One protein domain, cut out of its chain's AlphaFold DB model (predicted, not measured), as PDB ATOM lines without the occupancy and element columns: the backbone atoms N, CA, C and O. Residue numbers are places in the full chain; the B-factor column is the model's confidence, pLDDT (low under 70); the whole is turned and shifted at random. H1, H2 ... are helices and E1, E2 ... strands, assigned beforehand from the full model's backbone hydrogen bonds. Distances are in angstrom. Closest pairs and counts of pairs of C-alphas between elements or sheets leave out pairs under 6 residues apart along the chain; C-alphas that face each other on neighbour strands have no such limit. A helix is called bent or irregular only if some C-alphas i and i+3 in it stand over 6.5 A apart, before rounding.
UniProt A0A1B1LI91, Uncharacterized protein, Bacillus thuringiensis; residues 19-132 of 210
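This is residues 19 to 132 of the 210 residues of an uncharacterized protein of Bacillus thuringiensis (UniProt A0A1B1LI91). A narrow sheet, made of the long hairpin E1 and E2 with the short strand E3 beside E1, has H5 packed along one face; near the end of the hairpin where E1 begins and E2 ends, H1 to H4 form a second lobe of crossed helices. Two loops stick out, residues 28 to 33 and residues 50 to 57. The printed part has 114 residues, with five named helices and three named strands in the order H1 H2 H3 H4 E1 E2 H5 E3. The sheet order is E2 E1 E3, all antiparallel, and the class is mixed, helices and strands. The whole is compact, with a radius of gyration of the C-alphas of 15.5 A and spans of 46 by 38 by 25 A.

E1, residues 88 to 95, is 22.2 A long and starts with C-alpha 88 at (136.954, 51.302, 119.798). E2, residues 98 to 105, is 23.5 A long, and E3 is residues 129 to 131. H5, residues 112 to 126, measures 20.7 A and ends with C-alpha 126 at (151.417, 47.790, 107.691). H4, residues 72 to 84, measures 18.4 A, and H2, residues 39 to 50, 16.6 A. H3 is residues 60 to 66. H1, residues 19 to 24, starts with C-alpha 19 at (133.521, 52.942, 135.033); it is only just irregular, with C-alphas 21 and 24 6.9 A apart.

E1 and E2 form a hairpin at 159 degrees, with N 91 and O 102 3.1 A apart, within hydrogen-bond range. E1 and E3 are antiparallel at 143 degrees, with N 92 and O 130 2.9 A apart. H5 is on the sheet in two layers, helix on one face, at a height of 9.7 A; it lies over E1 and runs along the strands, at 14 degrees to E1 on the local plane. E2, H5 and E3 form a split strand-helix-strand unit, two strands running the same way with E1 between them, its crossover right-handed. H4 only grazes the sheet, with residues 79 to 83. H2 touches H4 about perpendicular, at 86 degrees, closest at the C-alphas of Ala 41 and Ala 78, 4.3 A. H3 touches H4 at a steep tilt of 45 degrees, opposite ways, closest at the C-alphas of Tyr 64 and Glu 72, 4.7 A. H1 and H2 form a helical hairpin and touch at a tilt of 35.5 degrees, only just steep, closest at the C-alphas of Val 24 and Leu 39, 6.0 A. Every O i to N i+4 pair is within range in H2, H4 and H5, against 1 of 2 in H1 and 1 of 3 in H3, where 2 of 4 O i to N i+3 pairs are.

The C-alphas farthest apart, those of Asn 30 and Gly 96, are 48.9 A apart. The printed part has no cut, and the link from H1 to H2, 14 residues, is long. Mean pLDDT of the printed part is 86.1; residue 29, residues 53 to 57 and residues 131 to 132 are under 70.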
ATOM      1  N   VAL A  19     133.091  51.782 135.842       90.19
ATOM      2  CA  VAL A  19     133.521  52.942 135.033       90.19
ATOM      3  C   VAL A  19     132.805  52.991 133.679       90.19
ATOM      4  O   VAL A  19     132.444  54.068 133.217       90.19
ATOM      5  N   THR A  20     132.569  51.835 133.063       92.88
ATOM      6  CA  THR A  20     131.868  51.717 131.781       92.88
ATOM      7  C   THR A  20     130.360  51.805 131.963       92.88
ATOM      8  O   THR A  20     129.695  52.492 131.192       92.88
ATOM      9  N   ALA A  21     129.815  51.151 132.991       93.56
ATOM     10  CA  ALA A  21     128.382  51.170 133.274       93.56
ATOM     11  C   ALA A  21     127.862  52.598 133.523       93.56
ATOM     12  O   ALA A  21     126.803  52.965 133.025       93.56
ATOM     13  N   VAL A  22     128.645  53.423 134.223       92.75
ATOM     14  CA  VAL A  22     128.307  54.822 134.526       92.75
ATOM     15  C   VAL A  22     128.701  55.807 133.420       92.75
ATOM     16  O   VAL A  22     128.374  56.987 133.511       92.75
ATOM     17  N   ALA A  23     129.376  55.361 132.354       91.88
ATOM     18  CA  ALA A  23     129.818  56.234 131.258       91.88
ATOM     19  C   ALA A  23     128.655  56.830 130.439       91.88
ATOM     20  O   ALA A  23     128.877  57.665 129.560       91.88
ATOM     21  N   VAL A  24     127.424  56.390 130.706       91.75
ATOM     22  CA  VAL A  24     126.196  56.933 130.113       91.75
ATOM     23  C   VAL A  24     125.693  58.194 130.802       91.75
ATOM     24  O   VAL A  24     124.884  58.932 130.244       91.75
ATOM     25  N   GLU A  25     126.149  58.438 132.028       89.19
ATOM     26  CA  GLU A  25     125.722  59.581 132.814       89.19
ATOM     27  C   GLU A  25     126.332  60.862 132.253       89.19
ATOM     28  O   GLU A  25     127.510  60.916 131.889       89.19
ATOM     29  N   THR A  26     125.540  61.932 132.226       83.06
ATOM     30  CA  THR A  26     126.093  63.252 131.931       83.06
ATOM     31  C   THR A  26     126.929  63.696 133.119       83.06
ATOM     32  O   THR A  26     126.411  63.830 134.227       83.06
ATOM     33  N   ARG A  27     128.211  63.959 132.882       76.94
ATOM     34  CA  ARG A  27     129.113  64.505 133.893       76.94
ATOM     35  C   ARG A  27     129.603  65.866 133.451       76.94
ATOM     36  O   ARG A  27     130.031  66.054 132.313       76.94
ATOM     37  N   ASN A  28     129.506  66.815 134.371       74.56
ATOM     38  CA  ASN A  28     130.022  68.158 134.193       74.56
ATOM     39  C   ASN A  28     131.223  68.304 135.114       74.56
ATOM     40  O   ASN A  28     131.074  68.253 136.333       74.56
ATOM     41  N   ASN A  29     132.399  68.497 134.531       69.19
ATOM     42  CA  ASN A  29     133.612  68.762 135.281       69.19
ATOM     43  C   ASN A  29     134.025  70.210 135.020       69.19
ATOM     44  O   ASN A  29     134.429  70.554 133.909       69.19
ATOM     45  N   ASN A  30     133.848  71.079 136.020       73.06
ATOM     46  CA  ASN A  30     134.203  72.502 135.951       73.06
ATOM     47  C   ASN A  30     133.685  73.215 134.682       73.06
ATOM     48  O   ASN A  30     134.413  73.956 134.029       73.06
ATOM     49  N   GLY A  31     132.426  72.959 134.305       74.94
ATOM     50  CA  GLY A  31     131.777  73.572 133.137       74.94
ATOM     51  C   GLY A  31     132.028  72.868 131.797       74.94
ATOM     52  O   GLY A  31     131.331  73.163 130.827       74.94
ATOM     53  N   ASN A  32     132.938  71.891 131.741       71.81
ATOM     54  CA  ASN A  32     133.146  71.056 130.561       71.81
ATOM     55  C   ASN A  32     132.315  69.772 130.656       71.81
ATOM     56  O   ASN A  32     132.412  69.020 131.629       71.81
ATOM     57  N   LYS A  33     131.500  69.515 129.626       75.25
ATOM     58  CA  LYS A  33     130.765  68.253 129.493       75.25
ATOM     59  C   LYS A  33     131.748  67.141 129.145       75.25
ATOM     60  O   LYS A  33     132.418  67.211 128.113       75.25
ATOM     61  N   GLU A  34     131.825  66.123 129.992       73.12
ATOM     62  CA  GLU A  34     132.575  64.912 129.671       73.12
ATOM     63  C   GLU A  34     131.896  64.163 128.517       73.12
ATOM     64  O   GLU A  34     130.680  64.244 128.316       73.12
ATOM     65  N   LYS A  35     132.692  63.424 127.736       80.19
ATOM     66  CA  LYS A  35     132.165  62.567 126.671       80.19
ATOM     67  C   LYS A  35     131.445  61.371 127.295       80.19
ATOM     68  O   LYS A  35     132.090  60.413 127.711       80.19
ATOM     69  N   CYS A  36     130.120  61.430 127.335       88.06
ATOM     70  CA  CYS A  36     129.269  60.299 127.687       88.06
ATOM     71  C   CYS A  36     128.891  59.481 126.443       88.06
ATOM     72  O   CYS A  36     128.829  60.009 125.330       88.06
ATOM     73  N   ILE A  37     128.600  58.199 126.641       93.38
ATOM     74  CA  ILE A  37     128.047  57.315 125.605       93.38
ATOM     75  C   ILE A  37     126.538  57.151 125.807       93.38
ATOM     76  O   ILE A  37     126.032  57.299 126.911       93.38
ATOM     77  N   SER A  38     125.776  56.824 124.769       95.19
ATOM     78  CA  SER A  38     124.362  56.487 124.956       95.19
ATOM     79  C   SER A  38     124.191  55.115 125.622       95.19
ATOM     80  O   SER A  38     125.038  54.227 125.498       95.19
ATOM     81  N   LEU A  39     123.032  54.883 126.252       95.06
ATOM     82  CA  LEU A  39     122.621  53.538 126.696       95.06
ATOM     83  C   LEU A  39     122.659  52.519 125.547       95.06
ATOM     84  O   LEU A  39     122.938  51.340 125.754       95.06
ATOM     85  N   GLN A  40     122.411  52.983 124.322       94.56
ATOM     86  CA  GLN A  40     122.481  52.149 123.135       94.56
ATOM     87  C   GLN A  40     123.924  51.736 122.813       94.56
ATOM     88  O   GLN A  40     124.165  50.573 122.500       94.56
ATOM     89  N   ALA A  41     124.882  52.661 122.911       95.31
ATOM     90  CA  ALA A  41     126.304  52.371 122.768       95.31
ATOM     91  C   ALA A  41     126.821  51.452 123.887       95.31
ATOM     92  O   ALA A  41     127.569  50.519 123.596       95.31
ATOM     93  N   LEU A  42     126.359  51.643 125.129       96.12
ATOM     94  CA  LEU A  42     126.657  50.746 126.250       96.12
ATOM     95  C   LEU A  42     126.159  49.319 125.973       96.12
ATOM     96  O   LEU A  42     126.936  48.368 126.017       96.12
ATOM     97  N   GLY A  43     124.879  49.160 125.624       95.00
ATOM     98  CA  GLY A  43     124.323  47.850 125.272       95.00
ATOM     99  C   GLY A  43     125.047  47.211 124.083       95.00
ATOM    100  O   GLY A  43     125.297  46.006 124.067       95.00
ATOM    101  N   PHE A  44     125.450  48.030 123.110       94.88
ATOM    102  CA  PHE A  44     126.176  47.575 121.935       94.88
ATOM    103  C   PHE A  44     127.584  47.056 122.268       94.88
ATOM    104  O   PHE A  44     127.926  45.962 121.824       94.88
ATOM    105  N   ILE A  45     128.386  47.759 123.080       94.06
ATOM    106  CA  ILE A  45     129.726  47.268 123.458       94.06
ATOM    107  C   ILE A  45     129.653  46.012 124.332       94.06
ATOM    108  O   ILE A  45     130.462  45.102 124.160       94.06
ATOM    109  N   VAL A  46     128.654  45.918 125.215       94.00
ATOM    110  CA  VAL A  46     128.411  44.723 126.038       94.00
ATOM    111  C   VAL A  46     128.075  43.523 125.153       94.00
ATOM    112  O   VAL A  46     128.653  42.453 125.325       94.00
ATOM    113  N   ASN A  47     127.209  43.707 124.151       92.75
ATOM    114  CA  ASN A  47     126.892  42.658 123.186       92.75
ATOM    115  C   ASN A  47     128.093  42.284 122.299       92.75
ATOM    116  O   ASN A  47     128.315  41.106 122.038       92.75
ATOM    117  N   LEU A  48     128.921  43.246 121.881       90.19
ATOM    118  CA  LEU A  48     130.175  42.928 121.190       90.19
ATOM    119  C   LEU A  48     131.093  42.072 122.070       90.19
ATOM    120  O   LEU A  48     131.707  41.115 121.597       90.19
ATOM    121  N   TRP A  49     131.163  42.385 123.365       88.25
ATOM    122  CA  TRP A  49     131.969  41.633 124.320       88.25
ATOM    123  C   TRP A  49     131.380  40.264 124.678       88.25
ATOM    124  O   TRP A  49     132.121  39.423 125.179       88.25
ATOM    125  N   SER A  50     130.117  39.977 124.356       86.62
ATOM    126  CA  SER A  50     129.555  38.632 124.536       86.62
ATOM    127  C   SER A  50     129.953  37.659 123.424       86.62
ATOM    128  O   SER A  50     129.771  36.456 123.570       86.62
ATOM    129  N   TYR A  51     130.485  38.140 122.296       84.69
ATOM    130  CA  TYR A  51     130.849  37.268 121.181       84.69
ATOM    131  C   TYR A  51     132.159  36.509 121.417       84.69
ATOM    132  O   TYR A  51     133.164  37.090 121.841       84.69
ATOM    133  N   ASN A  52     132.159  35.216 121.082       72.88
ATOM    134  CA  ASN A  52     133.358  34.382 121.055       72.88
ATOM    135  C   ASN A  52     134.094  34.541 119.713       72.88
ATOM    136  O   ASN A  52     133.943  33.735 118.800       72.88
ATOM    137  N   THR A  53     134.872  35.616 119.576       69.62
ATOM    138  CA  THR A  53     135.637  35.891 118.346       69.62
ATOM    139  C   THR A  53     136.884  35.014 118.183       69.62
ATOM    140  O   THR A  53     137.651  35.233 117.251       69.62
ATOM    141  N   GLU A  54     137.127  34.063 119.091       66.75
ATOM    142  CA  GLU A  54     138.167  33.040 118.919       66.75
ATOM    143  C   GLU A  54     137.683  31.922 117.980       66.75
ATOM    144  O   GLU A  54     138.477  31.340 117.246       66.75
ATOM    145  N   GLU A  55     136.370  31.675 117.944       65.88
ATOM    146  CA  GLU A  55     135.755  30.623 117.127       65.88
ATOM    147  C   GLU A  55     135.303  31.106 115.743       65.88
ATOM    148  O   GLU A  55     135.254  30.318 114.796       65.88
ATOM    149  N   TRP A  56     134.955  32.390 115.598       68.06
ATOM    150  CA  TRP A  56     134.446  32.932 114.336       68.06
ATOM    151  C   TRP A  56     134.815  34.401 114.102       68.06
ATOM    152  O   TRP A  56     134.969  35.201 115.026       68.06
ATOM    153  N   GLU A  57     134.933  34.763 112.821       69.69
ATOM    154  CA  GLU A  57     135.253  36.123 112.386       69.69
ATOM    155  C   GLU A  57     133.998  37.004 112.377       69.69
ATOM    156  O   GLU A  57     133.071  36.785 111.596       69.69
ATOM    157  N   LEU A  58     133.985  38.041 113.214       79.12
ATOM    158  CA  LEU A  58     132.924  39.044 113.223       79.12
ATOM    159  C   LEU A  58     133.245  40.187 112.253       79.12
ATOM    160  O   LEU A  58     134.233  40.905 112.414       79.12
ATOM    161  N   HIS A  59     132.373  40.408 111.268       80.00
ATOM    162  CA  HIS A  59     132.503  41.522 110.330       80.00
ATOM    163  C   HIS A  59     131.622  42.718 110.721       80.00
ATOM    164  O   HIS A  59     130.426  42.573 110.971       80.00
ATOM    165  N   LYS A  60     132.173  43.940 110.651       82.75
ATOM    166  CA  LYS A  60     131.435  45.191 110.936       82.75
ATOM    167  C   LYS A  60     130.139  45.331 110.122       82.75
ATOM    168  O   LYS A  60     129.140  45.825 110.630       82.75
ATOM    169  N   THR A  61     130.125  44.858 108.876       82.44
ATOM    170  CA  THR A  61     128.932  44.878 108.011       82.44
ATOM    171  C   THR A  61     127.830  43.918 108.461       82.44
ATOM    172  O   THR A  61     126.665  44.163 108.161       82.44
ATOM    173  N   GLU A  62     128.169  42.834 109.166       83.50
ATOM    174  CA  GLU A  62     127.185  41.904 109.738       83.50
ATOM    175  C   GLU A  62     126.451  42.553 110.916       83.50
ATOM    176  O   GLU A  62     125.233  42.424 111.035       83.50
ATOM    177  N   LEU A  63     127.166  43.339 111.729       86.06
ATOM    178  CA  LEU A  63     126.591  44.049 112.875       86.06
ATOM    179  C   LEU A  63     125.424  44.956 112.479       86.06
ATOM    180  O   LEU A  63     124.464  45.080 113.228       86.06
ATOM    181  N   TYR A  64     125.458  45.548 111.286       82.69
ATOM    182  CA  TYR A  64     124.375  46.407 110.799       82.69
ATOM    183  C   TYR A  64     123.069  45.667 110.509       82.69
ATOM    184  O   TYR A  64     122.017  46.300 110.477       82.69
ATOM    185  N   LYS A  65     123.128  44.348 110.295       83.75
ATOM    186  CA  LYS A  65     121.970  43.510 109.960       83.75
ATOM    187  C   LYS A  65     121.494  42.644 111.128       83.75
ATOM    188  O   LYS A  65     120.393  42.110 111.073       83.75
ATOM    189  N   ARG A  66     122.314  42.479 112.170       85.50
ATOM    190  CA  ARG A  66     122.087  41.482 113.227       85.50
ATOM    191  C   ARG A  66     120.971  41.843 114.208       85.50
ATOM    192  O   ARG A  66     120.383  40.961 114.825       85.50
ATOM    193  N   TYR A  67     120.683  43.130 114.370       89.12
ATOM    194  CA  TYR A  67     119.773  43.616 115.403       89.12
ATOM    195  C   TYR A  67     118.373  43.860 114.840       89.12
ATOM    196  O   TYR A  67     118.128  44.857 114.169       89.12
ATOM    197  N   GLY A  68     117.418  42.989 115.173       87.88
ATOM    198  CA  GLY A  68     116.050  43.081 114.640       87.88
ATOM    199  C   GLY A  68     115.276  44.348 115.035       87.88
ATOM    200  O   GLY A  68     114.293  44.693 114.383       87.88
ATOM    201  N   LYS A  69     115.697  45.053 116.094       89.69
ATOM    202  CA  LYS A  69     115.060  46.297 116.568       89.69
ATOM    203  C   LYS A  69     115.864  47.560 116.250       89.69
ATOM    204  O   LYS A  69     115.295  48.649 116.259       89.69
ATOM    205  N   ASN A  70     117.154  47.437 115.935       90.81
ATOM    206  CA  ASN A  70     118.028  48.578 115.675       90.81
ATOM    207  C   ASN A  70     118.314  48.689 114.179       90.81
ATOM    208  O   ASN A  70     118.843  47.774 113.557       90.81
ATOM    209  N   LYS A  71     117.998  49.847 113.597       89.88
ATOM    210  CA  LYS A  71     118.338  50.152 112.200       89.88
ATOM    211  C   LYS A  71     119.854  50.320 112.049       89.88
ATOM    212  O   LYS A  71     120.527  50.737 112.990       89.88
ATOM    213  N   GLU A  72     120.381  50.126 110.842       88.81
ATOM    214  CA  GLU A  72     121.808  50.324 110.531       88.81
ATOM    215  C   GLU A  72     122.348  51.676 111.033       88.81
ATOM    216  O   GLU A  72     123.419  51.730 111.634       88.81
ATOM    217  N   THR A  73     121.593  52.765 110.856       89.62
ATOM    218  CA  THR A  73     121.973  54.102 111.346       89.62
ATOM    219  C   THR A  73     122.171  54.134 112.862       89.62
ATOM    220  O   THR A  73     123.105  54.761 113.347       89.62
ATOM    221  N   SER A  74     121.324  53.425 113.611       90.44
ATOM    222  CA  SER A  74     121.411  53.325 115.070       90.44
ATOM    223  C   SER A  74     122.693  52.586 115.477       90.44
ATOM    224  O   SER A  74     123.421  53.077 116.339       90.44
ATOM    225  N   VAL A  75     123.048  51.496 114.790       90.88
ATOM    226  CA  VAL A  75     124.311  50.768 115.020       90.88
ATOM    227  C   VAL A  75     125.531  51.622 114.662       90.88
ATOM    228  O   VAL A  75     126.506  51.647 115.405       90.88
ATOM    229  N   LYS A  76     125.480  52.361 113.546       90.62
ATOM    230  CA  LYS A  76     126.558  53.278 113.141       90.62
ATOM    231  C   LYS A  76     126.790  54.381 114.166       90.62
ATOM    232  O   LYS A  76     127.940  54.657 114.489       90.62
ATOM    233  N   ASN A  77     125.721  54.985 114.680       92.25
ATOM    234  CA  ASN A  77     125.823  56.031 115.695       92.25
ATOM    235  C   ASN A  77     126.446  55.487 116.986       92.25
ATOM    236  O   ASN A  77     127.423  56.052 117.462       92.25
ATOM    237  N   ALA A  78     125.979  54.331 117.470       94.00
ATOM    238  CA  ALA A  78     126.577  53.670 118.631       94.00
ATOM    239  C   ALA A  78     128.065  53.344 118.415       94.00
ATOM    240  O   ALA A  78     128.888  53.594 119.289       94.00
ATOM    241  N   TRP A  79     128.434  52.836 117.234       93.06
ATOM    242  CA  TRP A  79     129.837  52.594 116.884       93.06
ATOM    243  C   TRP A  79     130.669  53.881 116.936       93.06
ATOM    244  O   TRP A  79     131.784  53.868 117.452       93.06
ATOM    245  N   LYS A  80     130.125  54.999 116.435       91.19
ATOM    246  CA  LYS A  80     130.777  56.313 116.488       91.19
ATOM    247  C   LYS A  80     131.063  56.752 117.911       91.19
ATOM    248  O   LYS A  80     132.192  57.106 118.221       91.19
ATOM    249  N   GLU A  81     130.040  56.710 118.757       93.31
ATOM    250  CA  GLU A  81     130.135  57.128 120.152       93.31
ATOM    251  C   GLU A  81     131.232  56.344 120.877       93.31
ATOM    252  O   GLU A  81     132.016  56.916 121.628       93.31
ATOM    253  N   LEU A  82     131.345  55.046 120.588       93.06
ATOM    254  CA  LEU A  82     132.391  54.199 121.149       93.06
ATOM    255  C   LEU A  82     133.794  54.529 120.623       93.06
ATOM    256  O   LEU A  82     134.748  54.406 121.385       93.06
ATOM    257  N   ILE A  83     133.953  54.966 119.370       90.94
ATOM    258  CA  ILE A  83     135.241  55.496 118.885       90.94
ATOM    259  C   ILE A  83     135.564  56.806 119.606       90.94
ATOM    260  O   ILE A  83     136.649  56.961 120.165       90.94
ATOM    261  N   ASP A  84     134.605  57.733 119.639       89.81
ATOM    262  CA  ASP A  84     134.778  59.072 120.205       89.81
ATOM    263  C   ASP A  84     135.104  59.031 121.707       89.81
ATOM    264  O   ASP A  84     135.827  59.906 122.201       89.81
ATOM    265  N   ALA A  85     134.591  58.016 122.414       90.62
ATOM    266  CA  ALA A  85     134.839  57.720 123.824       90.62
ATOM    267  C   ALA A  85     135.981  56.705 124.062       90.62
ATOM    268  O   ALA A  85     136.141  56.209 125.176       90.62
ATOM    269  N   ASN A  86     136.795  56.407 123.043       91.62
ATOM    270  CA  ASN A  86     137.971  55.529 123.105       91.62
ATOM    271  C   ASN A  86     137.690  54.070 123.516       91.62
ATOM    272  O   ASN A  86     138.586  53.396 124.009       91.62
ATOM    273  N   TYR A  87     136.490  53.532 123.325       92.38
ATOM    274  CA  TYR A  87     136.220  52.095 123.490       92.38
ATOM    275  C   TYR A  87     136.592  51.276 122.252       92.38
ATOM    276  O   TYR A  87     136.841  50.073 122.358       92.38
ATOM    277  N   ILE A  88     136.614  51.917 121.081       91.69
ATOM    278  CA  ILE A  88     136.954  51.302 119.798       91.69
ATOM    279  C   ILE A  88     138.072  52.101 119.130       91.69
ATOM    280  O   ILE A  88     138.025  53.326 119.070       91.69
ATOM    281  N   ILE A  89     139.061  51.396 118.590       88.44
ATOM    282  CA  ILE A  89     140.080  51.948 117.697       88.44
ATOM    283  C   ILE A  89     139.876  51.305 116.336       88.44
ATOM    284  O   ILE A  89     139.805  50.082 116.232       88.44
ATOM    285  N   GLU A  90     139.808  52.123 115.290       88.38
ATOM    286  CA  GLU A  90     139.715  51.639 113.919       88.38
ATOM    287  C   GLU A  90     140.665  52.375 112.984       88.38
ATOM    288  O   GLU A  90     140.821  53.595 113.048       88.38
ATOM    289  N   TYR A  91     141.305  51.619 112.099       86.00
ATOM    290  CA  TYR A  91     142.178  52.165 111.068       86.00
ATOM    291  C   TYR A  91     142.079  51.350 109.787       86.00
ATOM    292  O   TYR A  91     141.627  50.204 109.785       86.00
ATOM    293  N   LYS A  92     142.501  51.958 108.678       88.06
ATOM    294  CA  LYS A  92     142.639  51.291 107.384       88.06
ATOM    295  C   LYS A  92     144.076  51.329 106.891       88.06
ATOM    296  O   LYS A  92     144.801  52.297 107.118       88.06
ATOM    297  N   PHE A  93     144.458  50.289 106.169       86.69
ATOM    298  CA  PHE A  93     145.778  50.134 105.572       86.69
ATOM    299  C   PHE A  93     145.661  49.553 104.162       86.69
ATOM    300  O   PHE A  93     144.623  49.018 103.762       86.69
ATOM    301  N   ARG A  94     146.709  49.719 103.356       86.44
ATOM    302  CA  ARG A  94     146.737  49.208 101.983       86.44
ATOM    303  C   ARG A  94     147.320  47.804 101.942       86.44
ATOM    304  O   ARG A  94     148.430  47.578 102.403       86.44
ATOM    305  N   VAL A  95     146.601  46.893 101.292       85.69
ATOM    306  CA  VAL A  95     147.113  45.573 100.904       85.69
ATOM    307  C   VAL A  95     147.046  45.487  99.383       85.69
ATOM    308  O   VAL A  95     145.988  45.250  98.785       85.69
ATOM    309  N   GLY A  96     148.175  45.785  98.738       87.81
ATOM    310  CA  GLY A  96     148.243  45.990  97.292       87.81
ATOM    311  C   GLY A  96     147.276  47.090  96.836       87.81
ATOM    312  O   GLY A  96     147.307  48.215  97.326       87.81
ATOM    313  N   LYS A  97     146.369  46.761  95.907       86.75
ATOM    314  CA  LYS A  97     145.369  47.709  95.370       86.75
ATOM    315  C   LYS A  97     144.107  47.846  96.226       86.75
ATOM    316  O   LYS A  97     143.252  48.675  95.910       86.75
ATOM    317  N   LYS A  98     143.946  47.044  97.280       86.00
ATOM    318  CA  LYS A  98     142.725  47.014  98.096       86.00
ATOM    319  C   LYS A  98     142.948  47.706  99.434       86.00
ATOM    320  O   LYS A  98     144.072  47.794  99.924       86.00
ATOM    321  N   TRP A  99     141.856  48.223  99.982       85.19
ATOM    322  CA  TRP A  99     141.823  48.680 101.360       85.19
ATOM    323  C   TRP A  99     141.544  47.512 102.274       85.19
ATOM    324  O   TRP A  99     140.715  46.643 101.979       85.19
ATOM    325  N   ASP A 100     142.245  47.547 103.385       85.88
ATOM    326  CA  ASP A 100     142.020  46.696 104.511       85.88
ATOM    327  C   ASP A 100     141.744  47.524 105.761       85.88
ATOM    328  O   ASP A 100     142.101  48.698 105.802       85.88
ATOM    329  N   TYR A 101     141.074  46.942 106.745       86.25
ATOM    330  CA  TYR A 101     140.656  47.623 107.965       86.25
ATOM    331  C   TYR A 101     141.184  46.853 109.163       86.25
ATOM    332  O   TYR A 101     141.511  45.692 109.034       86.25
ATOM    333  N   GLU A 102     141.263  47.439 110.337       85.69
ATOM    334  CA  GLU A 102     141.477  46.692 111.571       85.69
ATOM    335  C   GLU A 102     140.717  47.398 112.675       85.69
ATOM    336  O   GLU A 102     140.583  48.626 112.650       85.69
ATOM    337  N   TYR A 103     140.176  46.623 113.609       87.31
ATOM    338  CA  TYR A 103     139.366  47.174 114.680       87.31
ATOM    339  C   TYR A 103     139.746  46.520 116.005       87.31
ATOM    340  O   TYR A 103     139.747  45.296 116.137       87.31
ATOM    341  N   TYR A 104     140.013  47.352 116.999       86.75
ATOM    342  CA  TYR A 104     140.248  46.954 118.378       86.75
ATOM    343  C   TYR A 104     139.093  47.485 119.208       86.75
ATOM    344  O   TYR A 104     138.671  48.623 119.029       86.75
ATOM    345  N   TYR A 105     138.568  46.666 120.106       89.75
ATOM    346  CA  TYR A 105     137.461  47.039 120.973       89.75
ATOM    347  C   TYR A 105     137.690  46.446 122.353       89.75
ATOM    348  O   TYR A 105     138.237  45.349 122.487       89.75
ATOM    349  N   ARG A 106     137.298  47.190 123.382       88.50
ATOM    350  CA  ARG A 106     137.446  46.777 124.776       88.50
ATOM    351  C   ARG A 106     136.263  47.293 125.578       88.50
ATOM    352  O   ARG A 106     135.734  48.359 125.288       88.50
ATOM    353  N   ILE A 107     135.879  46.564 126.624       91.00
ATOM    354  CA  ILE A 107     134.806  47.007 127.524       91.00
ATOM    355  C   ILE A 107     135.216  48.190 128.412       91.00
ATOM    356  O   ILE A 107     134.366  48.811 129.026       91.00
ATOM    357  N   LYS A 108     136.510  48.519 128.474       91.88
ATOM    358  CA  LYS A 108     137.084  49.679 129.166       91.88
ATOM    359  C   LYS A 108     137.742  50.603 128.134       91.88
ATOM    360  O   LYS A 108     138.451  50.066 127.276       91.88
ATOM    361  N   PRO A 109     137.615  51.940 128.245       91.00
ATOM    362  CA  PRO A 109     138.260  52.865 127.317       91.00
ATOM    363  C   PRO A 109     139.770  52.641 127.232       91.00
ATOM    364  O   PRO A 109     140.417  52.371 128.249       91.00
ATOM    365  N   PHE A 110     140.335  52.753 126.035       88.62
ATOM    366  CA  PHE A 110     141.770  52.835 125.796       88.62
ATOM    367  C   PHE A 110     142.320  54.153 126.337       88.62
ATOM    368  O   PHE A 110     141.731  55.219 126.154       88.62
ATOM    369  N   THR A 111     143.471  54.075 126.995       89.94
ATOM    370  CA  THR A 111     144.251  55.257 127.361       89.94
ATOM    371  C   THR A 111     144.973  55.810 126.134       89.94
ATOM    372  O   THR A 111     145.245  55.084 125.175       89.94
ATOM    373  N   ASP A 112     145.343  57.092 126.165       86.06
ATOM    374  CA  ASP A 112     146.086  57.701 125.055       86.06
ATOM    375  C   ASP A 112     147.432  57.006 124.794       86.06
ATOM    376  O   ASP A 112     147.855  56.908 123.641       86.06
ATOM    377  N   LYS A 113     148.070  56.468 125.847       87.88
ATOM    378  CA  LYS A 113     149.306  55.678 125.745       87.88
ATOM    379  C   LYS A 113     149.077  54.377 124.976       87.88
ATOM    380  O   LYS A 113     149.719  54.168 123.952       87.88
ATOM    381  N   GLU A 114     148.106  53.567 125.405       87.81
ATOM    382  CA  GLU A 114     147.745  52.308 124.728       87.81
ATOM    383  C   GLU A 114     147.349  52.556 123.265       87.81
ATOM    384  O   GLU A 114     147.755  51.825 122.365       87.81
ATOM    385  N   ARG A 115     146.588  53.626 122.999       84.50
ATOM    386  CA  ARG A 115     146.217  54.000 121.630       84.50
ATOM    387  C   ARG A 115     147.450  54.347 120.795       84.50
ATOM    388  O   ARG A 115     147.538  53.934 119.641       84.50
ATOM    389  N   GLY A 116     148.397  55.090 121.366       84.06
ATOM    390  CA  GLY A 116     149.672  55.404 120.726       84.06
ATOM    391  C   GLY A 116     150.478  54.150 120.382       84.06
ATOM    392  O   GLY A 116     150.964  54.033 119.259       84.06
ATOM    393  N   GLU A 117     150.552  53.192 121.306       89.12
ATOM    394  CA  GLU A 117     151.233  51.906 121.113       89.12
ATOM    395  C   GLU A 117     150.591  51.078 119.993       89.12
ATOM    396  O   GLU A 117     151.295  50.609 119.097       89.12
ATOM    397  N   ILE A 118     149.258  50.964 119.980       86.81
ATOM    398  CA  ILE A 118     148.512  50.245 118.933       86.81
ATOM    399  C   ILE A 118     148.759  50.883 117.562       86.81
ATOM    400  O   ILE A 118     149.046  50.184 116.590       86.81
ATOM    401  N   LEU A 119     148.699  52.215 117.470       85.50
ATOM    402  CA  LEU A 119     148.939  52.925 116.212       85.50
ATOM    403  C   LEU A 119     150.399  52.815 115.748       85.50
ATOM    404  O   LEU A 119     150.651  52.733 114.546       85.50
ATOM    405  N   ALA A 120     151.364  52.806 116.670       87.19
ATOM    406  CA  ALA A 120     152.775  52.606 116.349       87.19
ATOM    407  C   ALA A 120     153.040  51.181 115.843       87.19
ATOM    408  O   ALA A 120     153.713  51.009 114.826       87.19
ATOM    409  N   TYR A 121     152.458  50.176 116.499       88.62
ATOM    410  CA  TYR A 121     152.509  48.784 116.057       88.62
ATOM    411  C   TYR A 121     151.898  48.624 114.659       88.62
ATOM    412  O   TYR A 121     152.541  48.086 113.763       88.62
ATOM    413  N   ALA A 122     150.709  49.184 114.430       86.88
ATOM    414  CA  ALA A 122     150.042  49.138 113.133       86.88
ATOM    415  C   ALA A 122     150.873  49.792 112.016       86.88
ATOM    416  O   ALA A 122     150.954  49.260 110.909       86.88
ATOM    417  N   LYS A 123     151.548  50.914 112.304       87.44
ATOM    418  CA  LYS A 123     152.486  51.542 111.359       87.44
ATOM    419  C   LYS A 123     153.705  50.673 111.076       87.44
ATOM    420  O   LYS A 123     154.179  50.640 109.946       87.44
ATOM    421  N   LYS A 124     154.223  49.974 112.085       90.19
ATOM    422  CA  LYS A 124     155.361  49.065 111.922       90.19
ATOM    423  C   LYS A 124     154.997  47.857 111.051       90.19
ATOM    424  O   LYS A 124     155.776  47.492 110.181       90.19
ATOM    425  N   GLU A 125     153.819  47.276 111.264       88.88
ATOM    426  CA  GLU A 125     153.349  46.079 110.549       88.88
ATOM    427  C   GLU A 125     152.844  46.375 109.129       88.88
ATOM    428  O   GLU A 125     153.076  45.599 108.204       88.88
ATOM    429  N   HIS A 126     152.122  47.484 108.942       86.00
ATOM    430  CA  HIS A 126     151.417  47.790 107.691       86.00
ATOM    431  C   HIS A 126     151.950  49.030 106.961       86.00
ATOM    432  O   HIS A 126     151.471  49.362 105.874       86.00
ATOM    433  N   GLY A 127     152.939  49.722 107.527       85.06
ATOM    434  CA  GLY A 127     153.484  50.958 106.978       85.06
ATOM    435  C   GLY A 127     152.517  52.127 107.150       85.06
ATOM    436  O   GLY A 127     152.265  52.610 108.255       85.06
ATOM    437  N   GLN A 128     151.982  52.629 106.039       83.81
ATOM    438  CA  GLN A 128     151.079  53.774 106.075       83.81
ATOM    439  C   GLN A 128     149.662  53.340 106.466       83.81
ATOM    440  O   GLN A 128     149.000  52.581 105.753       83.81
ATOM    441  N   ILE A 129     149.195  53.869 107.595       86.00
ATOM    442  CA  ILE A 129     147.832  53.682 108.095       86.00
ATOM    443  C   ILE A 129     147.083  55.012 108.085       86.00
ATOM    444  O   ILE A 129     147.673  56.075 108.290       86.00
ATOM    445  N   TRP A 130     145.771  54.940 107.892       79.62
ATOM    446  CA  TRP A 130     144.870  56.083 107.977       79.62
ATOM    447  C   TRP A 130     143.811  55.815 109.045       79.62
ATOM    448  O   TRP A 130     143.209  54.737 109.061       79.62
ATOM    449  N   GLY A 131     143.576  56.797 109.919       68.50
ATOM    450  CA  GLY A 131     142.424  56.782 110.821       68.50
ATOM    451  C   GLY A 131     141.126  56.812 110.014       68.50
ATOM    452  O   GLY A 131     141.081  57.404 108.933       68.50
ATOM    453  N   LEU A 132     140.093  56.120 110.494       55.91
ATOM    454  CA  LEU A 132     138.778  56.166 109.861       55.91
ATOM    455  C   LEU A 132     138.016  57.403 110.353       55.91
ATOM    456  O   LEU A 132     137.593  57.451 111.503       55.91
TER     457      LEU A 132